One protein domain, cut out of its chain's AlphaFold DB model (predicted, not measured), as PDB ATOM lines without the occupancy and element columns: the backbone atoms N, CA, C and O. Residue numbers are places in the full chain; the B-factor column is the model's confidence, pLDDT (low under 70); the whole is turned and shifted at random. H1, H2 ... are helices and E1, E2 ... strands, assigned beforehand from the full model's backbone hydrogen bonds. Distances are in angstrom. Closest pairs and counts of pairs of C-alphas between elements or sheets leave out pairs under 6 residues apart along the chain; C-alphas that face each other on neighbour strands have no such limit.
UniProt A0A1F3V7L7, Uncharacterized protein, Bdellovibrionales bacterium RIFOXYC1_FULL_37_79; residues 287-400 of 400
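This is residues 287 to 400 of the 400 residues of an uncharacterized protein of Bdellovibrionales bacterium RIFOXYC1_FULL_37_79 (UniProt A0A1F3V7L7). A short, loosely joined two-stranded sheet, E1 beside E2, has the long helix H3 packed along both strands in the middle of the domain, while H1 comes up to E1 and the small H2 follows the end of E1. H4 starts beside the start of H3 and splays from it as a narrow V, so that residues 385 to 391, of which 385 to 390 belong to H4, stick out. The printed part has 114 residues, with four named helices and two named strands in the order H1 E1 H2 H3 E2 H4; the sheet, order E1, E2, is parallel and the class is mostly helix. The whole is compact, with a radius of gyration of the C-alphas of 14.7 A and spans of 45 by 35 by 23 A.

Start at the sheet: E1, residues 321 to 325, and E2, residues 360 to 365, are parallel neighbours at 35 degrees. Look at N 361 and O 323, 2.9 A apart and within hydrogen-bond range. Between them in the chain come H2, residues 328 to 334, and H3, residues 339 to 355, which complete a strand-helix-strand unit, two parallel neighbour strands joined through helices, with a right-handed crossover. The closest C-alphas of H3 and E2 are those of Ser 353 and Phe 360, 5.6 A apart. H4, residues 374 to 390, touches H3 at a shallow tilt of 25 degrees, the same way, with residues 374 to 379 of H4 and 339 to 343 of H3 alone; their closest C-alphas, of Lys 343 and Thr 376, are 4.7 A apart. E2 and H4 are near each other, with 7 pairs of C-alphas within 10 A. H1, residues 302 to 316, comes closest to E1 at the C-alphas of Ile 313 and Val 321, 5.7 A. H1 and H4 are apart. In H1, H2, H3 and H4 every O i to N i+4 pair is within hydrogen-bond range.

Find C-alpha 321 at (121.541, 122.005, 102.465), where E1 begins its 13.1 A; E2 spans 16.7 A. H3 runs 24.7 A from C-alpha 339 at (148.714, 118.380, 101.740). H1 spans 21.4 A, and H4 runs 24.5 A to C-alpha 390 at (130.871, 121.556, 121.415).

The C-alphas farthest apart, of Glu 368 and Lys 400, are 46.4 A apart. The printed part has no cut, and no link is long. Residues 287 to 301 hold no named element. Confidence is under 70 in residues 287 to 295, 326 to 333, 364 to 371 and 391 to 400; the mean pLDDT of the printed part is 73.7.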
ATOM      1  N   SER A 287     131.329 126.925  88.621       52.38
ATOM      2  CA  SER A 287     132.498 127.226  87.772       52.38
ATOM      3  C   SER A 287     133.831 127.081  88.508       52.38
ATOM      4  O   SER A 287     134.744 127.879  88.318       52.38
ATOM      5  N   LEU A 288     133.898 126.090  89.386       54.81
ATOM      6  CA  LEU A 288     135.129 125.624  89.991       54.81
ATOM      7  C   LEU A 288     135.536 124.354  89.229       54.81
ATOM      8  O   LEU A 288     134.705 123.462  89.039       54.81
ATOM      9  N   ASN A 289     136.778 124.284  88.768       58.62
ATOM     10  CA  ASN A 289     137.318 123.172  87.999       58.62
ATOM     11  C   ASN A 289     138.601 122.679  88.669       58.62
ATOM     12  O   ASN A 289     139.672 123.235  88.448       58.62
ATOM     13  N   TRP A 290     138.523 121.591  89.444       53.00
ATOM     14  CA  TRP A 290     139.710 121.026  90.100       53.00
ATOM     15  C   TRP A 290     140.860 120.682  89.147       53.00
ATOM     16  O   TRP A 290     141.997 120.616  89.602       53.00
ATOM     17  N   GLU A 291     140.582 120.430  87.864       52.06
ATOM     18  CA  GLU A 291     141.613 120.086  86.878       52.06
ATOM     19  C   GLU A 291     142.488 121.296  86.502       52.06
ATOM     20  O   GLU A 291     143.609 121.110  86.035       52.06
ATOM     21  N   GLU A 292     142.024 122.518  86.784       54.16
ATOM     22  CA  GLU A 292     142.716 123.789  86.510       54.16
ATOM     23  C   GLU A 292     143.036 124.590  87.799       54.16
ATOM     24  O   GLU A 292     143.794 125.557  87.764       54.16
ATOM     25  N   ASP A 293     142.507 124.173  88.959       58.03
ATOM     26  CA  ASP A 293     142.386 124.999  90.175       58.03
ATOM     27  C   ASP A 293     143.427 124.730  91.285       58.03
ATOM     28  O   ASP A 293     143.215 125.111  92.446       58.03
ATOM     29  N   ALA A 294     144.584 124.128  90.976       60.66
ATOM     30  CA  ALA A 294     145.675 123.995  91.957       60.66
ATOM     31  C   ALA A 294     146.027 125.353  92.615       60.66
ATOM     32  O   ALA A 294     146.224 125.416  93.833       60.66
ATOM     33  N   ASP A 295     145.945 126.436  91.832       65.88
ATOM     34  CA  ASP A 295     146.220 127.823  92.232       65.88
ATOM     35  C   ASP A 295     144.955 128.673  92.480       65.88
ATOM     36  O   ASP A 295     145.016 129.904  92.568       65.88
ATOM     37  N   PHE A 296     143.777 128.051  92.610       74.94
ATOM     38  CA  PHE A 296     142.519 128.785  92.757       74.94
ATOM     39  C   PHE A 296     142.503 129.696  93.989       74.94
ATOM     40  O   PHE A 296     142.623 129.261  95.140       74.94
ATOM     41  N   ASN A 297     142.281 130.992  93.792       80.75
ATOM     42  CA  ASN A 297     142.296 131.934  94.903       80.75
ATOM     43  C   ASN A 297     140.956 131.932  95.667       80.75
ATOM     44  O   ASN A 297     140.042 132.703  95.368       80.75
ATOM     45  N   LEU A 298     140.866 131.092  96.705       82.62
ATOM     46  CA  LEU A 298     139.690 130.950  97.576       82.62
ATOM     47  C   LEU A 298     139.186 132.297  98.133       82.62
ATOM     48  O   LEU A 298     137.977 132.520  98.237       82.62
ATOM     49  N   LEU A 299     140.098 133.222  98.456       85.44
ATOM     50  CA  LEU A 299     139.755 134.538  99.002       85.44
ATOM     51  C   LEU A 299     139.121 135.445  97.945       85.44
ATOM     52  O   LEU A 299     138.075 136.039  98.204       85.44
ATOM     53  N   LYS A 300     139.697 135.495  96.737       85.31
ATOM     54  CA  LYS A 300     139.158 136.273  95.606       85.31
ATOM     55  C   LYS A 300     137.723 135.856  95.265       85.31
ATOM     56  O   LYS A 300     136.910 136.694  94.884       85.31
ATOM     57  N   HIS A 301     137.401 134.574  95.430       82.00
ATOM     58  CA  HIS A 301     136.098 134.011  95.070       82.00
ATOM     59  C   HIS A 301     135.119 133.847  96.242       82.00
ATOM     60  O   HIS A 301     133.992 133.395  96.027       82.00
ATOM     61  N   LYS A 302     135.485 134.276  97.460       86.25
ATOM     62  CA  LYS A 302     134.675 134.113  98.680       86.25
ATOM     63  C   LYS A 302     133.234 134.597  98.535       86.25
ATOM     64  O   LYS A 302     132.306 133.834  98.790       86.25
ATOM     65  N   ASN A 303     133.032 135.832  98.077       86.88
ATOM     66  CA  ASN A 303     131.688 136.413  97.956       86.88
ATOM     67  C   ASN A 303     130.826 135.678  96.924       86.88
ATOM     68  O   ASN A 303     129.629 135.491  97.133       86.88
ATOM     69  N   ARG A 304     131.439 135.218  95.829       84.06
ATOM     70  CA  ARG A 304     130.754 134.435  94.800       84.06
ATOM     71  C   ARG A 304     130.306 133.080  95.353       84.06
ATOM     72  O   ARG A 304     129.137 132.742  95.216       84.06
ATOM     73  N   ILE A 305     131.211 132.336  95.991       82.31
ATOM     74  CA  ILE A 305     130.914 131.018  96.581       82.31
ATOM     75  C   ILE A 305     129.822 131.144  97.648       82.31
ATOM     76  O   ILE A 305     128.860 130.380  97.641       82.31
ATOM     77  N   LYS A 306     129.918 132.162  98.512       86.25
ATOM     78  CA  LYS A 306     128.912 132.468  99.535       86.25
ATOM     79  C   LYS A 306     127.530 132.742  98.932       86.25
ATOM     80  O   LYS A 306     126.547 132.182  99.402       86.25
ATOM     81  N   SER A 307     127.462 133.553  97.874       85.94
ATOM     82  CA  SER A 307     126.211 133.866  97.167       85.94
ATOM     83  C   SER A 307     125.566 132.621  96.543       85.94
ATOM     84  O   SER A 307     124.368 132.399  96.706       85.94
ATOM     85  N   ILE A 308     126.364 131.761  95.900       81.25
ATOM     86  CA  ILE A 308     125.886 130.491  95.329       81.25
ATOM     87  C   ILE A 308     125.291 129.600  96.426       81.25
ATOM     88  O   ILE A 308     124.155 129.148  96.298       81.25
ATOM     89  N   LEU A 309     126.013 129.413  97.536       80.75
ATOM     90  CA  LEU A 309     125.545 128.617  98.674       80.75
ATOM     91  C   LEU A 309     124.243 129.146  99.274       80.75
ATOM     92  O   LEU A 309     123.326 128.377  99.547       80.75
ATOM     93  N   GLN A 310     124.141 130.460  99.457       86.69
ATOM     94  CA  GLN A 310     122.925 131.090  99.965       86.69
ATOM     95  C   GLN A 310     121.737 130.888  99.019       86.69
ATOM     96  O   GLN A 310     120.619 130.670  99.486       86.69
ATOM     97  N   ASN A 311     121.961 130.926  97.705       83.75
ATOM     98  CA  ASN A 311     120.913 130.656  96.724       83.75
ATOM     99  C   ASN A 311     120.449 129.194  96.767       83.75
ATOM    100  O   ASN A 311     119.243 128.955  96.744       83.75
ATOM    101  N   GLU A 312     121.367 128.233  96.901       79.38
ATOM    102  CA  GLU A 312     121.011 126.818  97.079       79.38
ATOM    103  C   GLU A 312     120.213 126.590  98.370       79.38
ATOM    104  O   GLU A 312     119.182 125.919  98.344       79.38
ATOM    105  N   ILE A 313     120.615 127.205  99.487       81.75
ATOM    106  CA  ILE A 313     119.869 127.136 100.756       81.75
ATOM    107  C   ILE A 313     118.449 127.695 100.583       81.75
ATOM    108  O   ILE A 313     117.475 127.054 100.977       81.75
ATOM    109  N   ARG A 314     118.305 128.867  99.952       83.75
ATOM    110  CA  ARG A 314     116.988 129.482  99.705       83.75
ATOM    111  C   ARG A 314     116.103 128.611  98.819       83.75
ATOM    112  O   ARG A 314     114.930 128.442  99.130       83.75
ATOM    113  N   LYS A 315     116.662 128.057  97.740       80.88
ATOM    114  CA  LYS A 315     115.934 127.223  96.773       80.88
ATOM    115  C   LYS A 315     115.383 125.945  97.409       80.88
ATOM    116  O   LYS A 315     114.293 125.508  97.053       80.88
ATOM    117  N   ASN A 316     116.135 125.352  98.331       76.44
ATOM    118  CA  ASN A 316     115.806 124.049  98.909       76.44
ATOM    119  C   ASN A 316     115.042 124.131 100.237       76.44
ATOM    120  O   ASN A 316     114.486 123.126 100.685       76.44
ATOM    121  N   SER A 317     114.932 125.327 100.823       76.38
ATOM    122  CA  SER A 317     114.154 125.585 102.037       76.38
ATOM    123  C   SER A 317     112.743 124.948 101.987       76.38
ATOM    124  O   SER A 317     112.079 124.964 100.940       76.38
ATOM    125  N   PRO A 318     112.256 124.330 103.083       76.25
ATOM    126  CA  PRO A 318     112.880 124.237 104.409       76.25
ATOM    127  C   PRO A 318     113.894 123.088 104.561       76.25
ATOM    128  O   PRO A 318     114.422 122.899 105.655       76.25
ATOM    129  N   THR A 319     114.162 122.308 103.509       76.94
ATOM    130  CA  THR A 319     115.123 121.201 103.579       76.94
ATOM    131  C   THR A 319     116.540 121.762 103.744       76.94
ATOM    132  O   THR A 319     116.955 122.605 102.943       76.94
ATOM    133  N   PRO A 320     117.301 121.330 104.766       76.44
ATOM    134  CA  PRO A 320     118.663 121.798 104.974       76.44
ATOM    135  C   PRO A 320     119.586 121.364 103.835       76.44
ATOM    136  O   PRO A 320     119.542 120.219 103.382       76.44
ATOM    137  N   VAL A 321     120.462 122.279 103.420       77.19
ATOM    138  CA  VAL A 321     121.541 122.005 102.465       77.19
ATOM    139  C   VAL A 321     122.829 121.763 103.236       77.19
ATOM    140  O   VAL A 321     123.271 122.631 103.984       77.19
ATOM    141  N   ILE A 322     123.445 120.604 103.041       77.19
ATOM    142  CA  ILE A 322     124.685 120.195 103.700       77.19
ATOM    143  C   ILE A 322     125.838 120.340 102.713       77.19
ATOM    144  O   ILE A 322     125.833 119.727 101.647       77.19
ATOM    145  N   ILE A 323     126.845 121.143 103.057       76.69
ATOM    146  CA  ILE A 323     128.050 121.279 102.231       76.69
ATOM    147  C   ILE A 323     128.973 120.099 102.534       76.69
ATOM    148  O   ILE A 323     129.333 119.893 103.692       76.69
ATOM    149  N   MET A 324     129.396 119.359 101.507       76.00
ATOM    150  CA  MET A 324     130.241 118.177 101.682       76.00
ATOM    151  C   MET A 324     131.220 117.971 100.529       76.00
ATOM    152  O   MET A 324     130.833 118.046  99.374       76.00
ATOM    153  N   ILE A 325     132.481 117.642 100.804       70.81
ATOM    154  CA  ILE A 325     133.452 117.272  99.758       70.81
ATOM    155  C   ILE A 325     133.474 115.744  99.659       70.81
ATOM    156  O   ILE A 325     133.960 115.088 100.575       70.81
ATOM    157  N   ASP A 326     132.892 115.188  98.590       62.38
ATOM    158  CA  ASP A 326     132.513 113.763  98.566       62.38
ATOM    159  C   ASP A 326     132.578 113.057  97.199       62.38
ATOM    160  O   ASP A 326     132.825 111.860  97.098       62.38
ATOM    161  N   HIS A 327     132.349 113.763  96.097       55.38
ATOM    162  CA  HIS A 327     132.111 113.060  94.838       55.38
ATOM    163  C   HIS A 327     133.393 112.397  94.285       55.38
ATOM    164  O   HIS A 327     134.421 113.067  94.240       55.38
ATOM    165  N   PRO A 328     133.369 111.150  93.761       51.81
ATOM    166  CA  PRO A 328     134.572 110.434  93.324       51.81
ATOM    167  C   PRO A 328     135.419 111.234  92.325       51.81
ATOM    168  O   PRO A 328     136.603 111.426  92.562       51.81
ATOM    169  N   LYS A 329     134.838 111.799  91.256       51.47
ATOM    170  CA  LYS A 329     135.602 112.636  90.301       51.47
ATOM    171  C   LYS A 329     136.265 113.877  90.952       51.47
ATOM    172  O   LYS A 329     137.485 113.986  90.855       51.47
ATOM    173  N   PRO A 330     135.536 114.782  91.638       57.22
ATOM    174  CA  PRO A 330     136.138 115.898  92.366       57.22
ATOM    175  C   PRO A 330     137.097 115.493  93.489       57.22
ATOM    176  O   PRO A 330     138.146 116.106  93.643       57.22
ATOM    177  N   PHE A 331     136.776 114.450  94.253       63.78
ATOM    178  CA  PHE A 331     137.603 113.962  95.350       63.78
ATOM    179  C   PHE A 331     138.927 113.395  94.833       63.78
ATOM    180  O   PHE A 331     139.968 113.750  95.369       63.78
ATOM    181  N   TYR A 332     138.923 112.617  93.739       67.31
ATOM    182  CA  TYR A 332     140.151 112.113  93.108       67.31
ATOM    183  C   TYR A 332     141.079 113.223  92.607       67.31
ATOM    184  O   TYR A 332     142.285 112.999  92.519       67.31
ATOM    185  N   GLN A 333     140.556 114.402  92.268       69.50
ATOM    186  CA  GLN A 333     141.396 115.555  91.935       69.50
ATOM    187  C   GLN A 333     141.837 116.309  93.196       69.50
ATOM    188  O   GLN A 333     143.011 116.637  93.331       69.50
ATOM    189  N   PHE A 334     140.935 116.502  94.164       74.69
ATOM    190  CA  PHE A 334     141.236 117.126  95.455       74.69
ATOM    191  C   PHE A 334     142.411 116.451  96.172       74.69
ATOM    192  O   PHE A 334     143.320 117.119  96.659       74.69
ATOM    193  N   ILE A 335     142.439 115.121  96.189       75.88
ATOM    194  CA  ILE A 335     143.506 114.361  96.843       75.88
ATOM    195  C   ILE A 335     144.876 114.479  96.156       75.88
ATOM    196  O   ILE A 335     145.893 114.157  96.763       75.88
ATOM    197  N   LYS A 336     144.927 114.921  94.892       78.62
ATOM    198  CA  LYS A 336     146.193 115.163  94.180       78.62
ATOM    199  C   LYS A 336     146.822 116.497  94.574       78.62
ATOM    200  O   LYS A 336     147.985 116.734  94.260       78.62
ATOM    201  N   LEU A 337     146.066 117.374  95.237       79.62
ATOM    202  CA  LEU A 337     146.579 118.651  95.715       79.62
ATOM    203  C   LEU A 337     147.639 118.426  96.804       79.62
ATOM    204  O   LEU A 337     147.539 117.457  97.560       79.62
ATOM    205  N   PRO A 338     148.615 119.339  96.957       88.25
ATOM    206  CA  PRO A 338     149.542 119.297  98.082       88.25
ATOM    207  C   PRO A 338     148.802 119.267  99.425       88.25
ATOM    208  O   PRO A 338     147.804 119.958  99.601       88.25
ATOM    209  N   ASP A 339     149.327 118.538 100.409       88.81
ATOM    210  CA  ASP A 339     148.714 118.380 101.740       88.81
ATOM    211  C   ASP A 339     148.285 119.718 102.375       88.81
ATOM    212  O   ASP A 339     147.148 119.899 102.804       88.81
ATOM    213  N   LYS A 340     149.168 120.722 102.351       90.31
ATOM    214  CA  LYS A 340     148.847 122.060 102.864       90.31
ATOM    215  C   LYS A 340     147.618 122.665 102.171       90.31
ATOM    216  O   LYS A 340     146.784 123.282 102.831       90.31
ATOM    217  N   ARG A 341     147.496 122.457 100.860       86.75
ATOM    218  CA  ARG A 341     146.402 122.974 100.041       86.75
ATOM    219  C   ARG A 341     145.080 122.266 100.337       86.75
ATOM    220  O   ARG A 341     144.053 122.931 100.450       86.75
ATOM    221  N   GLN A 342     145.109 120.948 100.527       86.00
ATOM    222  CA  GLN A 342     143.940 120.171 100.955       86.00
ATOM    223  C   GLN A 342     143.374 120.715 102.277       86.00
ATOM    224  O   GLN A 342     142.181 121.014 102.378       86.00
ATOM    225  N   LYS A 343     144.247 120.932 103.270       88.81
ATOM    226  CA  LYS A 343     143.878 121.545 104.552       88.81
ATOM    227  C   LYS A 343     143.279 122.943 104.384       88.81
ATOM    228  O   LYS A 343     142.248 123.223 104.992       88.81
ATOM    229  N   GLU A 344     143.905 123.816 103.593       88.62
ATOM    230  CA  GLU A 344     143.406 125.179 103.347       88.62
ATOM    231  C   GLU A 344     141.968 125.173 102.810       88.62
ATOM    232  O   GLU A 344     141.130 125.945 103.273       88.62
ATOM    233  N   ILE A 345     141.664 124.270 101.876       85.62
ATOM    234  CA  ILE A 345     140.327 124.111 101.298       85.62
ATOM    235  C   ILE A 345     139.313 123.666 102.357       85.62
ATOM    236  O   ILE A 345     138.244 124.271 102.467       85.62
ATOM    237  N   PHE A 346     139.626 122.645 103.162       85.69
ATOM    238  CA  PHE A 346     138.707 122.207 104.215       85.69
ATOM    239  C   PHE A 346     138.466 123.291 105.268       85.69
ATOM    240  O   PHE A 346     137.327 123.502 105.687       85.69
ATOM    241  N   GLN A 347     139.515 124.014 105.665       88.12
ATOM    242  CA  GLN A 347     139.394 125.140 106.588       88.12
ATOM    243  C   GLN A 347     138.502 126.241 106.014       88.12
ATOM    244  O   GLN A 347     137.633 126.757 106.714       88.12
ATOM    245  N   TYR A 348     138.679 126.564 104.736       88.00
ATOM    246  CA  TYR A 348     137.891 127.572 104.045       88.00
ATOM    247  C   TYR A 348     136.396 127.229 103.998       88.00
ATOM    248  O   TYR A 348     135.569 128.062 104.371       88.00
ATOM    249  N   PHE A 349     136.030 126.010 103.590       84.69
ATOM    250  CA  PHE A 349     134.618 125.614 103.540       84.69
ATOM    251  C   PHE A 349     134.001 125.477 104.937       84.69
ATOM    252  O   PHE A 349     132.859 125.898 105.128       84.69
ATOM    253  N   SER A 350     134.770 125.019 105.933       84.50
ATOM    254  CA  SER A 350     134.357 125.045 107.344       84.50
ATOM    255  C   SER A 350     134.028 126.475 107.797       84.50
ATOM    256  O   SER A 350     132.952 126.723 108.339       84.50
ATOM    257  N   GLN A 351     134.881 127.456 107.482       87.06
ATOM    258  CA  GLN A 351     134.645 128.865 107.817       87.06
ATOM    259  C   GLN A 351     133.429 129.457 107.098       87.06
ATOM    260  O   GLN A 351     132.581 130.066 107.747       87.06
ATOM    261  N   ILE A 352     133.310 129.259 105.780       86.38
ATOM    262  CA  ILE A 352     132.156 129.755 105.016       86.38
ATOM    263  C   ILE A 352     130.856 129.194 105.573       86.38
ATOM    264  O   ILE A 352     129.888 129.939 105.696       86.38
ATOM    265  N   SER A 353     130.836 127.909 105.925       82.31
ATOM    266  CA  SER A 353     129.639 127.267 106.457       82.31
ATOM    267  C   SER A 353     129.169 127.900 107.763       82.31
ATOM    268  O   SER A 353     127.989 128.221 107.898       82.31
ATOM    269  N   ASN A 354     130.107 128.217 108.660       83.56
ATOM    270  CA  ASN A 354     129.823 128.934 109.897       83.56
ATOM    271  C   ASN A 354     129.310 130.356 109.604       83.56
ATOM    272  O   ASN A 354     128.354 130.805 110.227       83.56
ATOM    273  N   GLU A 355     129.895 131.059 108.627       87.50
ATOM    274  CA  GLU A 355     129.471 132.418 108.256       87.50
ATOM    275  C   GLU A 355     128.057 132.505 107.668       87.50
ATOM    276  O   GLU A 355     127.428 133.558 107.768       87.50
ATOM    277  N   ILE A 356     127.589 131.458 106.986       84.69
ATOM    278  CA  ILE A 356     126.226 131.395 106.433       84.69
ATOM    279  C   ILE A 356     125.293 130.516 107.255       84.69
ATOM    280  O   ILE A 356     124.175 130.266 106.815       84.69
ATOM    281  N   ASN A 357     125.746 130.074 108.431       80.56
ATOM    282  CA  ASN A 357     124.972 129.259 109.350       80.56
ATOM    283  C   ASN A 357     124.390 128.002 108.672       80.56
ATOM    284  O   ASN A 357     123.201 127.714 108.775       80.56
ATOM    285  N   THR A 358     125.242 127.272 107.950       77.38
ATOM    286  CA  THR A 358     124.902 125.980 107.346       77.38
ATOM    287  C   THR A 358     125.868 124.893 107.788       77.38
ATOM    288  O   THR A 358     127.026 125.164 108.107       77.38
ATOM    289  N   ASN A 359     125.407 123.647 107.782       75.81
ATOM    290  CA  ASN A 359     126.232 122.503 108.137       75.81
ATOM    291  C   ASN A 359     127.291 122.249 107.056       75.81
ATOM    292  O   ASN A 359     126.971 122.039 105.883       75.81
ATOM    293  N   PHE A 360     128.559 122.226 107.467       74.75
ATOM    294  CA  PHE A 360     129.647 121.650 106.685       74.75
ATOM    295  C   PHE A 360     130.054 120.325 107.284       74.75
ATOM    296  O   PHE A 360     130.398 120.221 108.463       74.75
ATOM    297  N   VAL A 361     130.026 119.328 106.422       73.44
ATOM    298  CA  VAL A 361     130.344 117.960 106.736       73.44
ATOM    299  C   VAL A 361     131.603 117.591 105.976       73.44
ATOM    300  O   VAL A 361     131.717 117.786 104.767       73.44
ATOM    301  N   ILE A 362     132.567 117.037 106.699       70.88
ATOM    302  CA  ILE A 362     133.779 116.497 106.094       70.88
ATOM    303  C   ILE A 362     133.559 115.006 105.944       70.88
ATOM    304  O   ILE A 362     133.211 114.369 106.931       70.88
ATOM    305  N   ARG A 363     133.763 114.472 104.738       71.06
ATOM    306  CA  ARG A 363     133.806 113.036 104.472       71.06
ATOM    307  C   ARG A 363     135.240 112.659 104.122       71.06
ATOM    308  O   ARG A 363     135.888 113.308 103.306       71.06
ATOM    309  N   SER A 364     135.753 111.630 104.782       63.59
ATOM    310  CA  SER A 364     137.095 111.092 104.551       63.59
ATOM    311  C   SER A 364     137.028 109.569 104.485       63.59
ATOM    312  O   SER A 364     136.158 108.981 105.123       63.59
ATOM    313  N   TYR A 365     137.912 108.950 103.704       64.81
ATOM    314  CA  TYR A 365     137.979 107.500 103.492       64.81
ATOM    315  C   TYR A 365     138.997 106.855 104.440       64.81
ATOM    316  O   TYR A 365     140.076 107.415 104.665       64.81
ATOM    317  N   THR A 366     138.705 105.657 104.956       51.56
ATOM    318  CA  THR A 366     139.662 104.912 105.790       51.56
ATOM    319  C   THR A 366     140.656 104.038 105.044       51.56
ATOM    320  O   THR A 366     140.272 103.055 104.423       51.56
ATOM    321  N   ASN A 367     141.926 104.354 105.312       50.19
ATOM    322  CA  ASN A 367     143.166 103.570 105.267       50.19
ATOM    323  C   ASN A 367     143.724 103.039 103.931       50.19
ATOM    324  O   ASN A 367     142.982 102.749 103.000       50.19
ATOM    325  N   GLU A 368     145.073 102.986 103.893       45.56
ATOM    326  CA  GLU A 368     146.061 102.805 102.791       45.56
ATOM    327  C   GLU A 368     145.864 103.673 101.534       45.56
ATOM    328  O   GLU A 368     146.829 104.132 100.928       45.56
ATOM    329  N   LEU A 369     144.616 104.000 101.216       50.72
ATOM    330  CA  LEU A 369     144.166 104.924 100.188       50.72
ATOM    331  C   LEU A 369     143.595 106.213 100.794       50.72
ATOM    332  O   LEU A 369     142.866 106.927 100.108       50.72
ATOM    333  N   SER A 370     143.872 106.553 102.065       56.78
ATOM    334  CA  SER A 370     143.575 107.916 102.523       56.78
ATOM    335  C   SER A 370     144.561 108.838 101.814       56.78
ATOM    336  O   SER A 370     145.633 109.154 102.318       56.78
ATOM    337  N   TYR A 371     144.203 109.258 100.612       65.31
ATOM    338  CA  TYR A 371     145.013 110.131  99.780       65.31
ATOM    339  C   TYR A 371     145.121 111.565 100.357       65.31
ATOM    340  O   TYR A 371     145.585 112.485  99.686       65.31
ATOM    341  N   LEU A 372     144.671 111.765 101.603       79.12
ATOM    342  CA  LEU A 372     144.858 112.988 102.363       79.12
ATOM    343  C   LEU A 372     146.257 113.024 102.967       79.12
ATOM    344  O   LEU A 372     146.695 112.055 103.587       79.12
ATOM    345  N   GLY A 373     146.927 114.166 102.861       83.88
ATOM    346  CA  GLY A 373     148.226 114.344 103.496       83.88
ATOM    347  C   GLY A 373     148.149 114.427 105.029       83.88
ATOM    348  O   GLY A 373     147.091 114.645 105.628       83.88
ATOM    349  N   LYS A 374     149.297 114.229 105.687       87.81
ATOM    350  CA  LYS A 374     149.402 114.112 107.151       87.81
ATOM    351  C   LYS A 374     148.877 115.348 107.892       87.81
ATOM    352  O   LYS A 374     148.153 115.216 108.877       87.81
ATOM    353  N   THR A 375     149.190 116.542 107.401       90.31
ATOM    354  CA  THR A 375     148.762 117.822 107.983       90.31
ATOM    355  C   THR A 375     147.245 117.979 107.918       90.31
ATOM    356  O   THR A 375     146.628 118.485 108.859       90.31
ATOM    357  N   THR A 376     146.640 117.547 106.813       88.12
ATOM    358  CA  THR A 376     145.191 117.548 106.607       88.12
ATOM    359  C   THR A 376     144.503 116.573 107.549       88.12
ATOM    360  O   THR A 376     143.536 116.952 108.209       88.12
ATOM    361  N   GLN A 377     145.033 115.355 107.685       85.88
ATOM    362  CA  GLN A 377     144.518 114.361 108.630       85.88
ATOM    363  C   GLN A 377     144.578 114.860 110.079       85.88
ATOM    364  O   GLN A 377     143.593 114.767 110.808       85.88
ATOM    365  N   ASP A 378     145.709 115.432 110.501       88.56
ATOM    366  CA  ASP A 378     145.882 115.924 111.872       88.56
ATOM    367  C   ASP A 378     144.965 117.120 112.175       88.56
ATOM    368  O   ASP A 378     144.446 117.242 113.287       88.56
ATOM    369  N   TRP A 379     144.735 118.002 111.194       89.31
ATOM    370  CA  TRP A 379     143.733 119.061 111.319       89.31
ATOM    371  C   TRP A 379     142.319 118.481 111.423       89.31
ATOM    372  O   TRP A 379     141.571 118.887 112.310       89.31
ATOM    373  N   LEU A 380     141.985 117.501 110.579       85.38
ATOM    374  CA  LEU A 380     140.673 116.865 110.566       85.38
ATOM    375  C   LEU A 380     140.352 116.225 111.920       85.38
ATOM    376  O   LEU A 380     139.313 116.530 112.491       85.38
ATOM    377  N   LYS A 381     141.267 115.434 112.495       86.19
ATOM    378  CA  LYS A 381     141.080 114.820 113.826       86.19
ATOM    379  C   LYS A 381     140.752 115.862 114.904       86.19
ATOM    380  O   LYS A 381     139.828 115.672 115.691       86.19
ATOM    381  N   LYS A 382     141.474 116.989 114.915       88.19
ATOM    382  CA  LYS A 382     141.233 118.091 115.865       88.19
ATOM    383  C   LYS A 382     139.864 118.737 115.659       88.19
ATOM    384  O   LYS A 382     139.152 118.967 116.632       88.19
ATOM    385  N   GLU A 383     139.500 119.007 114.411       84.88
ATOM    386  CA  GLU A 383     138.211 119.604 114.055       84.88
ATOM    387  C   GLU A 383     137.036 118.681 114.424       84.88
ATOM    388  O   GLU A 383     136.052 119.137 115.006       84.88
ATOM    389  N   CYS A 384     137.150 117.376 114.149       81.50
ATOM    390  CA  CYS A 384     136.132 116.377 114.481       81.50
ATOM    391  C   CYS A 384     135.894 116.302 115.997       81.50
ATOM    392  O   CYS A 384     134.752 116.393 116.450       81.50
ATOM    393  N   LEU A 385     136.970 116.235 116.790       83.75
ATOM    394  CA  LEU A 385     136.889 116.258 118.253       83.75
ATOM    395  C   LEU A 385     136.263 117.555 118.779       83.75
ATOM    396  O   LEU A 385     135.390 117.507 119.645       83.75
ATOM    397  N   TYR A 386     136.671 118.707 118.237       84.31
ATOM    398  CA  TYR A 386     136.115 120.004 118.617       84.31
ATOM    399  C   TYR A 386     134.605 120.075 118.359       84.31
ATOM    400  O   TYR A 386     133.838 120.429 119.256       84.31
ATOM    401  N   ARG A 387     134.155 119.679 117.163       78.44
ATOM    402  CA  ARG A 387     132.732 119.689 116.790       78.44
ATOM    403  C   ARG A 387     131.906 118.704 117.617       78.44
ATOM    404  O   ARG A 387     130.799 119.042 118.028       78.44
ATOM    405  N   LYS A 388     132.454 117.522 117.922       77.06
ATOM    406  CA  LYS A 388     131.814 116.538 118.809       77.06
ATOM    407  C   LYS A 388     131.675 117.056 120.244       77.06
ATOM    408  O   LYS A 388     130.631 116.855 120.850       77.06
ATOM    409  N   ALA A 389     132.692 117.734 120.779       79.75
ATOM    410  CA  ALA A 389     132.676 118.249 122.151       79.75
ATOM    411  C   ALA A 389     131.734 119.447 122.340       79.75
ATOM    412  O   ALA A 389     131.149 119.622 123.405       79.75
ATOM    413  N   THR A 390     131.604 120.288 121.317       74.00
ATOM    414  CA  THR A 390     130.871 121.556 121.415       74.00
ATOM    415  C   THR A 390     129.416 121.463 120.960       74.00
ATOM    416  O   THR A 390     128.682 122.432 121.130       74.00
ATOM    417  N   ASN A 391     128.988 120.329 120.385       65.00
ATOM    418  CA  ASN A 391     127.681 120.179 119.733       65.00
ATOM    419  C   ASN A 391     127.356 121.353 118.789       65.00
ATOM    420  O   ASN A 391     126.195 121.741 118.661       65.00
ATOM    421  N   ILE A 392     128.371 121.947 118.143       61.91
ATOM    422  CA  ILE A 392     128.167 123.059 117.210       61.91
ATOM    423  C   ILE A 392     127.469 122.510 115.966       61.91
ATOM    424  O   ILE A 392     128.093 122.019 115.024       61.91
ATOM    425  N   CYS A 393     126.147 122.602 116.006       60.59
ATOM    426  CA  CYS A 393     125.268 122.626 114.860       60.59
ATOM    427  C   CYS A 393     124.931 124.094 114.606       60.59
ATOM    428  O   CYS A 393     124.379 124.729 115.511       60.59
ATOM    429  N   PRO A 394     125.220 124.668 113.430       55.59
ATOM    430  CA  PRO A 394     124.496 125.853 113.005       55.59
ATOM    431  C   PRO A 394     122.998 125.567 113.152       55.59
ATOM    432  O   PRO A 394     122.455 124.652 112.531       55.59
ATOM    433  N   SER A 395     122.339 126.280 114.066       46.97
ATOM    434  CA  SER A 395     120.889 126.199 114.203       46.97
ATOM    435  C   SER A 395     120.325 126.658 112.873       46.97
ATOM    436  O   SER A 395     120.685 127.756 112.463       46.97
ATOM    437  N   ASN A 396     119.456 125.893 112.210       45.41
ATOM    438  CA  ASN A 396     118.696 126.402 111.068       45.41
ATOM    439  C   ASN A 396     117.731 127.494 111.570       45.41
ATOM    440  O   ASN A 396     116.518 127.304 111.624       45.41
ATOM    441  N   SER A 397     118.257 128.642 111.994       36.28
ATOM    442  CA  SER A 397     117.485 129.854 112.116       36.28
ATOM    443  C   SER A 397     117.121 130.195 110.688       36.28
ATOM    444  O   SER A 397     117.962 130.562 109.867       36.28
ATOM    445  N   ILE A 398     115.855 129.941 110.372       36.59
ATOM    446  CA  ILE A 398     115.218 130.375 109.141       36.59
ATOM    447  C   ILE A 398     115.646 131.828 108.953       36.59
ATOM    448  O   ILE A 398     115.313 132.684 109.777       36.59
ATOM    449  N   ILE A 399     116.446 132.083 107.915       34.91
ATOM    450  CA  ILE A 399     116.691 133.438 107.440       34.91
ATOM    451  C   ILE A 399     115.303 133.933 107.032       34.91
ATOM    452  O   ILE A 399     114.779 133.495 106.008       34.91
ATOM    453  N   LYS A 400     114.670 134.709 107.915       29.66
ATOM    454  CA  LYS A 400     113.389 135.363 107.650       29.66
ATOM    455  C   LYS A 400     113.535 136.369 106.523       29.66
ATOM    456  O   LYS A 400     114.591 137.044 106.478       29.66
TER     457      LYS A 400